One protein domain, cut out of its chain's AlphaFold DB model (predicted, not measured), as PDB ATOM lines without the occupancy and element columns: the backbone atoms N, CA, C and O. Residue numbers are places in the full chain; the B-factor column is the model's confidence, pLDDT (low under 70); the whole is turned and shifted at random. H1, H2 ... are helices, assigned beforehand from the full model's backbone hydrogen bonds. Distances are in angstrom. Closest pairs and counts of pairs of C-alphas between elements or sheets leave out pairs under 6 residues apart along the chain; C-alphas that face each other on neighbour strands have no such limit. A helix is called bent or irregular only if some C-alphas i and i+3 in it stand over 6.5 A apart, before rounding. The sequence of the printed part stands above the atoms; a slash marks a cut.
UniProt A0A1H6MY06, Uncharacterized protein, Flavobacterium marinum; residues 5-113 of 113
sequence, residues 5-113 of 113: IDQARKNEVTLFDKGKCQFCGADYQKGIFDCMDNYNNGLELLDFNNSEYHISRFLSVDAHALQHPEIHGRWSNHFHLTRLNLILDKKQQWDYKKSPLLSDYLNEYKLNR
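AT A GLANCE: This is residues 5 to 113 of the 113 residues of an uncharacterized protein of Flavobacterium marinum (UniProt A0A1H6MY06). Four helices, H2, H3, H4 and H5, make a loose zigzag row, each running opposite to the one before; H2 and H3 are side by side with a gap, while H4 crosses H3 and H5 crosses H4 at steep angles. Short H1 and the long link of residues 11 to 30 lie toward the H2 end. The 109 printed residues hold five named helices, H1 to H5 in chain order, and no named strand: all helix. The whole is only just compact, close to loose, with a radius of gyration of the C-alphas of 15.3 A and spans of 39 by 37 by 22 A.

HOW THE PARTS SIT: The longest helix, H3, residues 51 to 67, touches H4, residues 74 to 88, with its residues 59 to 66 alone. The closest C-alphas, of Asp 62 and His 80, are 4.8 A apart, and the tilt is steep at 49 degrees, opposite ways. H5, residues 98 to 111, touches H4 with its residues 102 to 106 alone, closest at the C-alphas of Phe 79 and Ser 103, 7.1 A, at a steep tilt of 47 degrees, opposite ways. H2, residues 31 to 44, and H3 are close but not clearly touching: the closest C-alphas, of Leu 43 and Arg 57, are 7.6 A apart, at a shallow tilt of 8 degrees, opposite ways. H1, residues 5 to 10, touches no helix. Every O i to N i+4 pair is within hydrogen-bond range in H1, H2, H4 and H5; in H3, 11 of 13 are.

IN THESE COORDINATES: H3 is 25.1 A long and irregular, with C-alphas 52 and 55 7.1 A apart. H4 is 21.0 A, H2 20.9 A, H5 20.3 A and H1 8.7 A long. H1 begins at C-alpha 5 (17.606, 78.830, 6.383), and H5 ends at C-alpha 111 (30.072, 101.440, -1.121).

THE WHOLE: The C-alphas farthest apart, of Gln 29 and Asn 112, are 43.5 A apart. The printed part has no cut. The link from H1 to H2 is long. Residue 113 is under pLDDT 70.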
ATOM      1  N   ILE A   5      18.351  79.489   7.460       94.62
ATOM      2  CA  ILE A   5      17.606  78.830   6.383       94.62
ATOM      3  C   ILE A   5      17.344  79.812   5.235       94.62
ATOM      4  O   ILE A   5      17.562  79.482   4.066       94.62
ATOM      5  N   ASP A   6      16.928  81.041   5.548       94.56
ATOM      6  CA  ASP A   6      16.712  82.082   4.539       94.56
ATOM      7  C   ASP A   6      18.017  82.458   3.837       94.56
ATOM      8  O   ASP A   6      18.044  82.662   2.620       94.56
ATOM      9  N   GLN A   7      19.111  82.567   4.593       95.06
ATOM     10  CA  GLN A   7      20.411  82.904   4.024       95.06
ATOM     11  C   GLN A   7      20.971  81.768   3.163       95.06
ATOM     12  O   GLN A   7      21.494  82.041   2.084       95.06
ATOM     13  N   ALA A   8      20.798  80.513   3.585       95.94
ATOM     14  CA  ALA A   8      21.123  79.341   2.780       95.94
ATOM     15  C   ALA A   8      20.354  79.349   1.454       95.94
ATOM     16  O   ALA A   8      20.957  79.201   0.395       95.94
ATOM     17  N   ARG A   9      19.045  79.639   1.490       96.44
ATOM     18  CA  ARG A   9      18.222  79.773   0.279       96.44
ATOM     19  C   ARG A   9      18.748  80.864  -0.656       96.44
ATOM     20  O   ARG A   9      18.844  80.629  -1.853       96.44
ATOM     21  N   LYS A  10      19.104  82.039  -0.123       95.06
ATOM     22  CA  LYS A  10      19.683  83.147  -0.912       95.06
ATOM     23  C   LYS A  10      21.025  82.791  -1.549       95.06
ATOM     24  O   LYS A  10      21.330  83.299  -2.620       95.06
ATOM     25  N   ASN A  11      21.814  81.964  -0.873       95.38
ATOM     26  CA  ASN A  11      23.119  81.515  -1.344       95.38
ATOM     27  C   ASN A  11      23.031  80.223  -2.179       95.38
ATOM     28  O   ASN A  11      24.071  79.684  -2.542       95.38
ATOM     29  N   GLU A  12      21.822  79.723  -2.468       97.00
ATOM     30  CA  GLU A  12      21.581  78.479  -3.216       97.00
ATOM     31  C   GLU A  12      22.206  77.234  -2.556       97.00
ATOM     32  O   GLU A  12      22.610  76.272  -3.207       97.00
ATOM     33  N   VAL A  13      22.256  77.236  -1.223       96.94
ATOM     34  CA  VAL A  13      22.834  76.164  -0.412       96.94
ATOM     35  C   VAL A  13      21.731  75.235   0.078       96.94
ATOM     36  O   VAL A  13      20.802  75.648   0.774       96.94
ATOM     37  N   THR A  14      21.853  73.950  -0.255       97.31
ATOM     38  CA  THR A  14      20.977  72.905   0.291       97.31
ATOM     39  C   THR A  14      21.436  72.546   1.700       97.31
ATOM     40  O   THR A  14      22.624  72.322   1.917       97.31
ATOM     41  N   LEU A  15      20.509  72.486   2.657       97.56
ATOM     42  CA  LEU A  15      20.791  72.129   4.049       97.56
ATOM     43  C   LEU A  15      20.443  70.663   4.307       97.56
ATOM     44  O   LEU A  15      19.350  70.221   3.954       97.56
ATOM     45  N   PHE A  16      21.351  69.923   4.940       96.81
ATOM     46  CA  PHE A  16      21.108  68.539   5.339       96.81
ATOM     47  C   PHE A  16      20.570  68.450   6.766       96.81
ATOM     48  O   PHE A  16      21.158  68.977   7.710       96.81
ATOM     49  N   ASP A  17      19.469  67.723   6.907       96.19
ATOM     50  CA  ASP A  17      18.752  67.438   8.152       96.19
ATOM     51  C   ASP A  17      19.136  66.089   8.777       96.19
ATOM     52  O   ASP A  17      18.465  65.599   9.684       96.19
ATOM     53  N   LYS A  18      20.222  65.474   8.294       97.25
ATOM     54  CA  LYS A  18      20.705  64.165   8.739       97.25
ATOM     55  C   LYS A  18      22.223  64.042   8.655       97.25
ATOM     56  O   LYS A  18      22.851  64.588   7.749       97.25
ATOM     57  N   GLY A  19      22.787  63.238   9.551       96.06
ATOM     58  CA  GLY A  19      24.221  62.956   9.628       96.06
ATOM     59  C   GLY A  19      25.027  64.113  10.217       96.06
ATOM     60  O   GLY A  19      24.484  64.967  10.912       96.06
ATOM     61  N   LYS A  20      26.332  64.137   9.932       98.12
ATOM     62  CA  LYS A  20      27.259  65.174  10.409       98.12
ATOM     63  C   LYS A  20      26.896  66.552   9.867       98.12
ATOM     64  O   LYS A  20      26.306  66.666   8.792       98.12
ATOM     65  N   CYS A  21      27.313  67.608  10.563       97.94
ATOM     66  CA  CYS A  21      27.220  68.955  10.009       97.94
ATOM     67  C   CYS A  21      27.974  69.021   8.672       97.94
ATOM     68  O   CYS A  21      29.162  68.707   8.607       97.94
ATOM     69  N   GLN A  22      27.287  69.450   7.613       97.44
ATOM     70  CA  GLN A  22      27.836  69.477   6.253       97.44
ATOM     71  C   GLN A  22      28.952  70.513   6.044       97.44
ATOM     72  O   GLN A  22      29.648  70.445   5.037       97.44
ATOM     73  N   PHE A  23      29.109  71.459   6.974       97.06
ATOM     74  CA  PHE A  23      30.096  72.536   6.875       97.06
ATOM     75  C   PHE A  23      31.295  72.282   7.792       97.06
ATOM     76  O   PHE A  23      32.417  72.118   7.321       97.06
ATOM     77  N   CYS A  24      31.066  72.168   9.104       96.69
ATOM     78  CA  CYS A  24      32.149  71.993  10.074       96.69
ATOM     79  C   CYS A  24      32.528  70.523  10.335       96.69
ATOM     80  O   CYS A  24      33.527  70.255  11.000       96.69
ATOM     81  N   GLY A  25      31.739  69.558   9.846       96.69
ATOM     82  CA  GLY A  25      31.997  68.126  10.027       96.69
ATOM     83  C   GLY A  25      31.715  67.585  11.433       96.69
ATOM     84  O   GLY A  25      32.002  66.414  11.688       96.69
ATOM     85  N   ALA A  26      31.160  68.401  12.337       96.00
ATOM     86  CA  ALA A  26      30.799  67.981  13.688       96.00
ATOM     87  C   ALA A  26      29.814  66.800  13.675       96.00
ATOM     88  O   ALA A  26      28.919  66.720  12.826       96.00
ATOM     89  N   ASP A  27      30.009  65.873  14.615       96.56
ATOM     90  CA  ASP A  27      29.322  64.583  14.649       96.56
ATOM     91  C   ASP A  27      27.932  64.690  15.286       96.56
ATOM     92  O   ASP A  27      27.742  64.444  16.475       96.56
ATOM     93  N   TYR A  28      26.967  65.113  14.474       95.75
ATOM     94  CA  TYR A  28      25.566  65.264  14.855       95.75
ATOM     95  C   TYR A  28      24.665  64.241  14.157       95.75
ATOM     96  O   TYR A  28      25.089  63.537  13.239       95.75
ATOM     97  N   GLN A  29      23.409  64.143  14.604       95.62
ATOM     98  CA  GLN A  29      22.425  63.244  13.996       95.62
ATOM     99  C   GLN A  29      21.591  63.948  12.924       95.62
ATOM    100  O   GLN A  29      21.243  63.306  11.931       95.62
ATOM    101  N   LYS A  30      21.303  65.246  13.091       96.88
ATOM    102  CA  LYS A  30      20.465  66.053  12.185       96.88
ATOM    103  C   LYS A  30      21.226  67.138  11.418       96.88
ATOM    104  O   LYS A  30      20.692  68.208  11.125       96.88
ATOM    105  N   GLY A  31      22.487  66.881  11.090       96.44
ATOM    106  CA  GLY A  31      23.284  67.749  10.232       96.44
ATOM    107  C   GLY A  31      23.496  69.143  10.815       96.44
ATOM    108  O   GLY A  31      23.912  69.307  11.963       96.44
ATOM    109  N   ILE A  32      23.242  70.162   9.994       96.62
ATOM    110  CA  ILE A  32      23.426  71.568  10.380       96.62
ATOM    111  C   ILE A  32      22.409  72.028  11.429       96.62
ATOM    112  O   ILE A  32      22.730  72.896  12.231       96.62
ATOM    113  N   PHE A  33      21.213  71.441  11.475       96.12
ATOM    114  CA  PHE A  33      20.170  71.867  12.410       96.12
ATOM    115  C   PHE A  33      20.587  71.596  13.857       96.12
ATOM    116  O   PHE A  33      20.617  72.522  14.662       96.12
ATOM    117  N   ASP A  34      21.054  70.378  14.146       96.00
ATOM    118  CA  ASP A  34      21.640  70.052  15.451       96.00
ATOM    119  C   ASP A  34      22.859  70.935  15.757       96.00
ATOM    120  O   ASP A  34      23.048  71.338  16.901       96.00
ATOM    121  N   CYS A  35      23.698  71.244  14.763       96.00
ATOM    122  CA  CYS A  35      24.869  72.097  14.972       96.00
ATOM    123  C   CYS A  35      24.471  73.512  15.413       96.00
ATOM    124  O   CYS A  35      25.010  74.021  16.397       96.00
ATOM    125  N   MET A  36      23.502  74.122  14.724       94.88
ATOM    126  CA  MET A  36      22.973  75.445  15.060       94.88
ATOM    127  C   MET A  36      22.277  75.443  16.424       94.88
ATOM    128  O   MET A  36      22.522  76.340  17.231       94.88
ATOM    129  N   ASP A  37      21.451  74.434  16.701       94.00
ATOM    130  CA  ASP A  37      20.718  74.317  17.963       94.00
ATOM    131  C   ASP A  37      21.674  74.131  19.143       94.00
ATOM    132  O   ASP A  37      21.589  74.860  20.131       94.00
ATOM    133  N   ASN A  38      22.640  73.212  19.036       93.38
ATOM    134  CA  ASN A  38      23.640  73.000  20.084       93.38
ATOM    135  C   ASN A  38      24.489  74.249  20.317       93.38
ATOM    136  O   ASN A  38      24.767  74.589  21.465       93.38
ATOM    137  N   TYR A  39      24.878  74.951  19.251       93.19
ATOM    138  CA  TYR A  39      25.620  76.198  19.382       93.19
ATOM    139  C   TYR A  39      24.807  77.273  20.121       93.19
ATOM    140  O   TYR A  39      25.302  77.873  21.076       93.19
ATOM    141  N   ASN A  40      23.546  77.484  19.730       90.06
ATOM    142  CA  ASN A  40      22.671  78.474  20.359       90.06
ATOM    143  C   ASN A  40      22.389  78.133  21.828       90.06
ATOM    144  O   ASN A  40      22.553  78.999  22.683       90.06
ATOM    145  N   ASN A  41      22.068  76.873  22.132       90.25
ATOM    146  CA  ASN A  41      21.859  76.405  23.505       90.25
ATOM    147  C   ASN A  41      23.139  76.537  24.348       90.25
ATOM    148  O   ASN A  41      23.091  76.917  25.514       90.25
ATOM    149  N   GLY A  42      24.309  76.266  23.760       86.81
ATOM    150  CA  GLY A  42      25.598  76.430  24.432       86.81
ATOM    151  C   GLY A  42      25.907  77.887  24.787       86.81
ATOM    152  O   GLY A  42      26.499  78.148  25.833       86.81
ATOM    153  N   LEU A  43      25.477  78.848  23.961       83.56
ATOM    154  CA  LEU A  43      25.610  80.271  24.276       83.56
ATOM    155  C   LEU A  43      24.775  80.687  25.493       83.56
ATOM    156  O   LEU A  43      25.194  81.592  26.208       83.56
ATOM    157  N   GLU A  44      23.643  80.037  25.764       84.62
ATOM    158  CA  GLU A  44      22.809  80.340  26.939       84.62
ATOM    159  C   GLU A  44      23.491  79.986  28.268       84.62
ATOM    160  O   GLU A  44      23.126  80.524  29.311       84.62
ATOM    161  N   LEU A  45      24.523  79.135  28.242       83.94
ATOM    162  CA  LEU A  45      25.331  78.808  29.422       83.94
ATOM    163  C   LEU A  45      26.251  79.960  29.860       83.94
ATOM    164  O   LEU A  45      26.827  79.905  30.947       83.94
ATOM    165  N   LEU A  46      26.419  80.991  29.026       80.19
ATOM    166  CA  LEU A  46      27.240  82.161  29.321       80.19
ATOM    167  C   LEU A  46      26.357  83.335  29.765       80.19
ATOM    168  O   LEU A  46      25.482  83.785  29.025       80.19
ATOM    169  N   ASP A  47      26.631  83.897  30.946       81.88
ATOM    170  CA  ASP A  47      25.938  85.107  31.404       81.88
ATOM    171  C   ASP A  47      26.444  86.346  30.657       81.88
ATOM    172  O   ASP A  47      27.465  86.947  30.989       81.88
ATOM    173  N   PHE A  48      25.700  86.773  29.645       77.94
ATOM    174  CA  PHE A  48      26.085  87.926  28.837       77.94
ATOM    175  C   PHE A  48      25.874  89.287  29.507       77.94
ATOM    176  O   PHE A  48      26.322  90.297  28.952       77.94
ATOM    177  N   ASN A  49      25.250  89.337  30.686       82.75
ATOM    178  CA  ASN A  49      25.236  90.556  31.493       82.75
ATOM    179  C   ASN A  49      26.581  90.785  32.192       82.75
ATOM    180  O   ASN A  49      26.902  91.923  32.534       82.75
ATOM    181  N   ASN A  50      27.397  89.738  32.343       87.00
ATOM    182  CA  ASN A  50      28.757  89.852  32.842       87.00
ATOM    183  C   ASN A  50      29.733  90.155  31.688       87.00
ATOM    184  O   ASN A  50      29.889  89.380  30.740       87.00
ATOM    185  N   SER A  51      30.421  91.295  31.784       87.56
ATOM    186  CA  SER A  51      31.408  91.742  30.797       87.56
ATOM    187  C   SER A  51      32.620  90.819  30.671       87.56
ATOM    188  O   SER A  51      33.254  90.798  29.616       87.56
ATOM    189  N   GLU A  52      32.910  90.011  31.690       87.44
ATOM    190  CA  GLU A  52      33.977  89.006  31.670       87.44
ATOM    191  C   GLU A  52      33.788  87.977  30.544       87.44
ATOM    192  O   GLU A  52      34.755  87.545  29.916       87.44
ATOM    193  N   TYR A  53      32.539  87.643  30.209       89.56
ATOM    194  CA  TYR A  53      32.226  86.650  29.179       89.56
ATOM    195  C   TYR A  53      32.057  87.243  27.773       89.56
ATOM    196  O   TYR A  53      31.851  86.502  26.807       89.56
ATOM    197  N   HIS A  54      32.167  88.568  27.611       90.06
ATOM    198  CA  HIS A  54      31.961  89.225  26.313       90.06
ATOM    199  C   HIS A  54      32.984  88.775  25.272       90.06
ATOM    200  O   HIS A  54      32.611  88.494  24.133       90.06
ATOM    201  N   ILE A  55      34.257  88.641  25.655       92.56
ATOM    202  CA  ILE A  55      35.299  88.217  24.716       92.56
ATOM    203  C   ILE A  55      35.078  86.781  24.234       92.56
ATOM    204  O   ILE A  55      35.122  86.527  23.030       92.56
ATOM    205  N   SER A  56      34.742  85.866  25.146       91.62
ATOM    206  CA  SER A  56      34.417  84.474  24.823       91.62
ATOM    207  C   SER A  56      33.229  84.395  23.873       91.62
ATOM    208  O   SER A  56      33.259  83.634  22.909       91.62
ATOM    209  N   ARG A  57      32.215  85.245  24.078       91.19
ATOM    210  CA  ARG A  57      31.084  85.353  23.158       91.19
ATOM    211  C   ARG A  57      31.520  85.795  21.763       91.19
ATOM    212  O   ARG A  57      31.114  85.166  20.791       91.19
ATOM    213  N   PHE A  58      32.302  86.870  21.642       94.19
ATOM    214  CA  PHE A  58      32.728  87.369  20.329       94.19
ATOM    215  C   PHE A  58      33.542  86.323  19.571       94.19
ATOM    216  O   PHE A  58      33.231  86.045  18.415       94.19
ATOM    217  N   LEU A  59      34.506  85.698  20.249       95.06
ATOM    218  CA  LEU A  59      35.332  84.640  19.675       95.06
ATOM    219  C   LEU A  59      34.494  83.438  19.231       95.06
ATOM    220  O   LEU A  59      34.665  82.970  18.109       95.06
ATOM    221  N   SER A  60      33.571  82.974  20.077       94.12
ATOM    222  CA  SER A  60      32.692  81.840  19.771       94.12
ATOM    223  C   SER A  60      31.790  82.130  18.565       94.12
ATOM    224  O   SER A  60      31.756  81.352  17.614       94.12
ATOM    225  N   VAL A  61      31.144  83.305  18.547       93.56
ATOM    226  CA  VAL A  61      30.257  83.736  17.450       93.56
ATOM    227  C   VAL A  61      31.008  83.875  16.141       93.56
ATOM    228  O   VAL A  61      30.524  83.395  15.118       93.56
ATOM    229  N   ASP A  62      32.172  84.514  16.154       96.88
ATOM    230  CA  ASP A  62      32.933  84.697  14.927       96.88
ATOM    231  C   ASP A  62      33.498  83.376  14.408       96.88
ATOM    232  O   ASP A  62      33.424  83.116  13.209       96.88
ATOM    233  N   ALA A  63      34.033  82.528  15.292       96.00
ATOM    234  CA  ALA A  63      34.569  81.231  14.899       96.00
ATOM    235  C   ALA A  63      33.470  80.349  14.302       96.00
ATOM    236  O   ALA A  63      33.650  79.807  13.213       96.00
ATOM    237  N   HIS A  64      32.313  80.265  14.963       95.81
ATOM    238  CA  HIS A  64      31.188  79.485  14.464       95.81
ATOM    239  C   HIS A  64      30.683  80.015  13.119       95.81
ATOM    240  O   HIS A  64      30.472  79.228  12.198       95.81
ATOM    241  N   ALA A  65      30.542  81.336  12.966       96.00
ATOM    242  CA  ALA A  65      30.118  81.926  11.699       96.00
ATOM    243  C   ALA A  65      31.096  81.610  10.555       96.00
ATOM    244  O   ALA A  65      30.678  81.291   9.446       96.00
ATOM    245  N   LEU A  66      32.405  81.631  10.823       96.94
ATOM    246  CA  LEU A  66      33.428  81.310   9.822       96.94
ATOM    247  C   LEU A  66      33.628  79.809   9.577       96.94
ATOM    248  O   LEU A  66      34.238  79.450   8.573       96.94
ATOM    249  N   GLN A  67      33.116  78.939  10.448       97.19
ATOM    250  CA  GLN A  67      32.979  77.503  10.175       97.19
ATOM    251  C   GLN A  67      31.741  77.177   9.327       97.19
ATOM    252  O   GLN A  67      31.640  76.067   8.812       97.19
ATOM    253  N   HIS A  68      30.816  78.133   9.186       97.25
ATOM    254  CA  HIS A  68      29.570  77.997   8.430       97.25
ATOM    255  C   HIS A  68      29.343  79.176   7.456       97.25
ATOM    256  O   HIS A  68      28.239  79.727   7.399       97.25
ATOM    257  N   PRO A  69      30.359  79.628   6.695       96.75
ATOM    258  CA  PRO A  69      30.263  80.858   5.911       96.75
ATOM    259  C   PRO A  69      29.164  80.807   4.838       96.75
ATOM    260  O   PRO A  69      28.653  81.854   4.437       96.75
ATOM    261  N   GLU A  70      28.775  79.616   4.385       96.19
ATOM    262  CA  GLU A  70      27.763  79.370   3.354       96.19
ATOM    263  C   GLU A  70      26.351  79.784   3.783       96.19
ATOM    264  O   GLU A  70      25.530  80.136   2.936       96.19
ATOM    265  N   ILE A  71      26.063  79.781   5.087       95.69
ATOM    266  CA  ILE A  71      24.756  80.168   5.650       95.69
ATOM    267  C   ILE A  71      24.768  81.584   6.237       95.69
ATOM    268  O   ILE A  71      23.847  81.992   6.944       95.69
ATOM    269  N   HIS A  72      25.792  82.367   5.899       94.69
ATOM    270  CA  HIS A  72      25.938  83.765   6.275       94.69
ATOM    271  C   HIS A  72      26.084  84.654   5.031       94.69
ATOM    272  O   HIS A  72      26.512  84.235   3.955       94.69
ATOM    273  N   GLY A  73      25.693  85.923   5.156       93.31
ATOM    274  CA  GLY A  73      25.905  86.894   4.085       93.31
ATOM    275  C   GLY A  73      27.390  87.231   3.939       93.31
ATOM    276  O   GLY A  73      28.093  87.364   4.939       93.31
ATOM    277  N   ARG A  74      27.864  87.475   2.709       93.12
ATOM    278  CA  ARG A  74      29.270  87.840   2.416       93.12
ATOM    279  C   ARG A  74      29.826  88.931   3.342       93.12
ATOM    280  O   ARG A  74      30.953  88.827   3.814       93.12
ATOM    281  N   TRP A  75      29.039  89.974   3.604       94.56
ATOM    282  CA  TRP A  75      29.446  91.081   4.476       94.56
ATOM    283  C   TRP A  75      29.414  90.724   5.965       94.56
ATOM    284  O   TRP A  75      30.237  91.234   6.716       94.56
ATOM    285  N   SER A  76      28.544  89.795   6.373       95.12
ATOM    286  CA  SER A  76      28.592  89.204   7.717       95.12
ATOM    287  C   SER A  76      29.890  88.422   7.896       95.12
ATOM    288  O   SER A  76      30.607  88.645   8.864       95.12
ATOM    289  N   ASN A  77      30.254  87.576   6.926       96.25
ATOM    290  CA  ASN A  77      31.514  86.825   6.960       96.25
ATOM    291  C   ASN A  77      32.726  87.758   7.017       96.25
ATOM    292  O   ASN A  77      33.638  87.532   7.807       96.25
ATOM    293  N   HIS A  78      32.709  88.840   6.232       96.94
ATOM    294  CA  HIS A  78      33.745  89.868   6.296       96.94
ATOM    295  C   HIS A  78      33.835  90.465   7.708       96.94
ATOM    296  O   HIS A  78      34.924  90.539   8.269       96.94
ATOM    297  N   PHE A  79      32.703  90.838   8.308       97.94
ATOM    298  CA  PHE A  79      32.665  91.365   9.670       97.94
ATOM    299  C   PHE A  79      33.293  90.398  10.683       97.94
ATOM    300  O   PHE A  79      34.183  90.805  11.428       97.94
ATOM    301  N   HIS A  80      32.876  89.129  10.679       98.12
ATOM    302  CA  HIS A  80      33.381  88.114  11.610       98.12
ATOM    303  C   HIS A  80      34.888  87.883  11.444       98.12
ATOM    304  O   HIS A  80      35.624  87.864  12.430       98.12
ATOM    305  N   LEU A  81      35.371  87.788  10.200       98.25
ATOM    306  CA  LEU A  81      36.795  87.624   9.911       98.25
ATOM    307  C   LEU A  81      37.619  88.832  10.366       98.25
ATOM    308  O   LEU A  81      38.652  88.665  11.017       98.25
ATOM    309  N   THR A  82      37.162  90.046  10.060       98.06
ATOM    310  CA  THR A  82      37.872  91.266  10.455       98.06
ATOM    311  C   THR A  82      37.882  91.428  11.968       98.06
ATOM    312  O   THR A  82      38.934  91.730  12.533       98.06
ATOM    313  N   ARG A  83      36.759  91.170  12.652       98.31
ATOM    314  CA  ARG A  83      36.707  91.210  14.117       98.31
ATOM    315  C   ARG A  83      37.676  90.202  14.739       98.31
ATOM    316  O   ARG A  83      38.459  90.595  15.603       98.31
ATOM    317  N   LEU A  84      37.711  88.955  14.259       97.94
ATOM    318  CA  LEU A  84      38.674  87.956  14.741       97.94
ATOM    319  C   LEU A  84      40.124  88.366  14.504       97.94
ATOM    320  O   LEU A  84      40.939  88.216  15.410       97.94
ATOM    321  N   ASN A  85      40.458  88.903  13.328       98.31
ATOM    322  CA  ASN A  85      41.810  89.397  13.067       98.31
ATOM    323  C   ASN A  85      42.188  90.530  14.034       98.31
ATOM    324  O   ASN A  85      43.266  90.504  14.626       98.31
ATOM    325  N   LEU A  86      41.289  91.491  14.257       98.25
ATOM    326  CA  LEU A  86      41.541  92.602  15.173       98.25
ATOM    327  C   LEU A  86      41.776  92.114  16.610       98.25
ATOM    328  O   LEU A  86      42.702  92.587  17.270       98.25
ATOM    329  N   ILE A  87      40.988  91.143  17.075       97.81
ATOM    330  CA  ILE A  87      41.125  90.562  18.416       97.81
ATOM    331  C   ILE A  87      42.402  89.720  18.533       97.81
ATOM    332  O   ILE A  87      43.223  89.946  19.423       97.81
ATOM    333  N   LEU A  88      42.578  88.730  17.655       97.31
ATOM    334  CA  LEU A  88      43.599  87.693  17.811       97.31
ATOM    335  C   LEU A  88      44.973  88.125  17.301       97.31
ATOM    336  O   LEU A  88      45.971  87.836  17.961       97.31
ATOM    337  N   ASP A  89      45.034  88.807  16.158       98.06
ATOM    338  CA  ASP A  89      46.289  89.217  15.517       98.06
ATOM    339  C   ASP A  89      46.692  90.628  15.956       98.06
ATOM    340  O   ASP A  89      47.801  90.840  16.441       98.06
ATOM    341  N   LYS A  90      45.764  91.595  15.888       98.00
ATOM    342  CA  LYS A  90      46.045  92.998  16.259       98.00
ATOM    343  C   LYS A  90      45.894  93.299  17.750       98.00
ATOM    344  O   LYS A  90      46.094  94.447  18.151       98.00
ATOM    345  N   LYS A  91      45.551  92.287  18.558       97.00
ATOM    346  CA  LYS A  91      45.417  92.358  20.026       97.00
ATOM    347  C   LYS A  91      44.517  93.503  20.503       97.00
ATOM    348  O   LYS A  91      44.731  94.067  21.577       97.00
ATOM    349  N   GLN A  92      43.511  93.862  19.709       96.94
ATOM    350  CA  GLN A  92      42.551  94.891  20.077       96.94
ATOM    351  C   GLN A  92      41.613  94.357  21.156       96.94
ATOM    352  O   GLN A  92      40.960  93.330  20.977       96.94
ATOM    353  N   GLN A  93      41.511  95.092  22.263       94.25
ATOM    354  CA  GLN A  93      40.506  94.816  23.285       94.25
ATOM    355  C   GLN A  93      39.121  95.085  22.702       94.25
ATOM    356  O   GLN A  93      38.840  96.205  22.262       94.25
ATOM    357  N   TRP A  94      38.255  94.073  22.688       94.88
ATOM    358  CA  TRP A  94      36.939  94.179  22.066       94.88
ATOM    359  C   TRP A  94      35.828  94.344  23.092       94.88
ATOM    360  O   TRP A  94      35.769  93.638  24.092       94.88
ATOM    361  N   ASP A  95      34.922  95.264  22.795       92.25
ATOM    362  CA  ASP A  95      33.699  95.508  23.548       92.25
ATOM    363  C   ASP A  95      32.546  95.740  22.559       92.25
ATOM    364  O   ASP A  95      32.737  95.844  21.341       92.25
ATOM    365  N   TYR A  96      31.323  95.834  23.074       90.94
ATOM    366  CA  TYR A  96      30.146  96.030  22.230       90.94
ATOM    367  C   TYR A  96      30.142  97.354  21.452       90.94
ATOM    368  O   TYR A  96      29.527  97.399  20.390       90.94
ATOM    369  N   LYS A  97      30.848  98.403  21.901       93.69
ATOM    370  CA  LYS A  97      30.895  99.705  21.209       93.69
ATOM    371  C   LYS A  97      31.720  99.643  19.924       93.69
ATOM    372  O   LYS A  97      31.449 100.394  18.992       93.69
ATOM    373  N   LYS A  98      32.694  98.731  19.841       96.19
ATOM    374  CA  LYS A  98      33.521  98.549  18.633       96.19
ATOM    375  C   LYS A  98      32.805  97.811  17.506       96.19
ATOM    376  O   LYS A  98      33.194  97.947  16.351       96.19
ATOM    377  N   SER A  99      31.753  97.050  17.815       95.69
ATOM    378  CA  SER A  99      31.018  96.296  16.791       95.69
ATOM    379  C   SER A  99      30.263  97.219  15.813       95.69
ATOM    380  O   SER A  99      30.463  97.056  14.612       95.69
ATOM    381  N   PRO A 100      29.483  98.228  16.261       97.00
ATOM    382  CA  PRO A 100      28.924  99.243  15.365       97.00
ATOM    383  C   PRO A 100      29.997  99.992  14.571       97.00
ATOM    384  O   PRO A 100      29.887 100.078  13.356       97.00
ATOM    385  N   LEU A 101      31.085 100.412  15.229       97.62
ATOM    386  CA  LEU A 101      32.184 101.123  14.569       97.62
ATOM    387  C   LEU A 101      32.790 100.312  13.412       97.62
ATOM    388  O   LEU A 101      32.997 100.839  12.324       97.62
ATOM    389  N   LEU A 102      33.049  99.016  13.619       97.50
ATOM    390  CA  LEU A 102      33.518  98.139  12.544       97.50
ATOM    391  C   LEU A 102      32.479  98.021  11.422       97.50
ATOM    392  O   LEU A 102      32.847  98.012  10.249       97.50
ATOM    393  N   SER A 103      31.192  97.933  11.763       96.62
ATOM    394  CA  SER A 103      30.131  97.898  10.757       96.62
ATOM    395  C   SER A 103      30.121  99.163   9.900       96.62
ATOM    396  O   SER A 103      29.941  99.048   8.692       96.62
ATOM    397  N   ASP A 104      30.340 100.337  10.492       97.06
ATOM    398  CA  ASP A 104      30.388 101.612   9.770       97.06
ATOM    399  C   ASP A 104      31.543 101.623   8.761       97.06
ATOM    400  O   ASP A 104      31.317 101.834   7.568       97.06
ATOM    401  N   TYR A 105      32.752 101.246   9.193       95.88
ATOM    402  CA  TYR A 105      33.905 101.116   8.293       95.88
ATOM    403  C   TYR A 105      33.668 100.111   7.157       95.88
ATOM    404  O   TYR A 105      34.047 100.360   6.011       95.88
ATOM    405  N   LEU A 106      33.040  98.965   7.441       95.62
ATOM    406  CA  LEU A 106      32.744  97.968   6.409       95.62
ATOM    407  C   LEU A 106      31.639  98.422   5.452       95.62
ATOM    408  O   LEU A 106      31.690  98.079   4.270       95.62
ATOM    409  N   ASN A 107      30.668  99.202   5.928       95.44
ATOM    410  CA  ASN A 107      29.636  99.800   5.084       95.44
ATOM    411  C   ASN A 107      30.237 100.831   4.125       95.44
ATOM    412  O   ASN A 107      29.944 100.787   2.931       95.44
ATOM    413  N   GLU A 108      31.128 101.698   4.607       95.31
ATOM    414  CA  GLU A 108      31.878 102.623   3.750       95.31
ATOM    415  C   GLU A 108      32.734 101.870   2.726       95.31
ATOM    416  O   GLU A 108      32.718 102.186   1.535       95.31
ATOM    417  N   TYR A 109      33.441 100.820   3.151       93.12
ATOM    418  CA  TYR A 109      34.232  99.987   2.246       93.12
ATOM    419  C   TYR A 109      33.371  99.305   1.171       93.12
ATOM    420  O   TYR A 109      33.765  99.249   0.008       93.12
ATOM    421  N   LYS A 110      32.180  98.818   1.541       92.44
ATOM    422  CA  LYS A 110      31.214  98.195   0.629       92.44
ATOM    423  C   LYS A 110      30.717  99.154  -0.453       92.44
ATOM    424  O   LYS A 110      30.486  98.700  -1.565       92.44
ATOM    425  N   LEU A 111      30.527 100.438  -0.143       91.38
ATOM    426  CA  LEU A 111      30.072 101.440  -1.121       91.38
ATOM    427  C   LEU A 111      31.140 101.780  -2.169       91.38
ATOM    428  O   LEU A 111      30.807 102.222  -3.263       91.38
ATOM    429  N   ASN A 112      32.414 101.561  -1.838       86.19
ATOM    430  CA  ASN A 112      33.561 101.860  -2.693       86.19
ATOM    431  C   ASN A 112      34.076 100.627  -3.472       86.19
ATOM    432  O   ASN A 112      35.220 100.626  -3.935       86.19
ATOM    433  N   ARG A 113      33.278  99.554  -3.575       67.00
ATOM    434  CA  ARG A 113      33.657  98.258  -4.161       67.00
ATOM    435  C   ARG A 113      32.612  97.704  -5.116       67.00
ATOM    436  O   ARG A 113      31.406  97.887  -4.854       67.00
TER     437      ARG A 113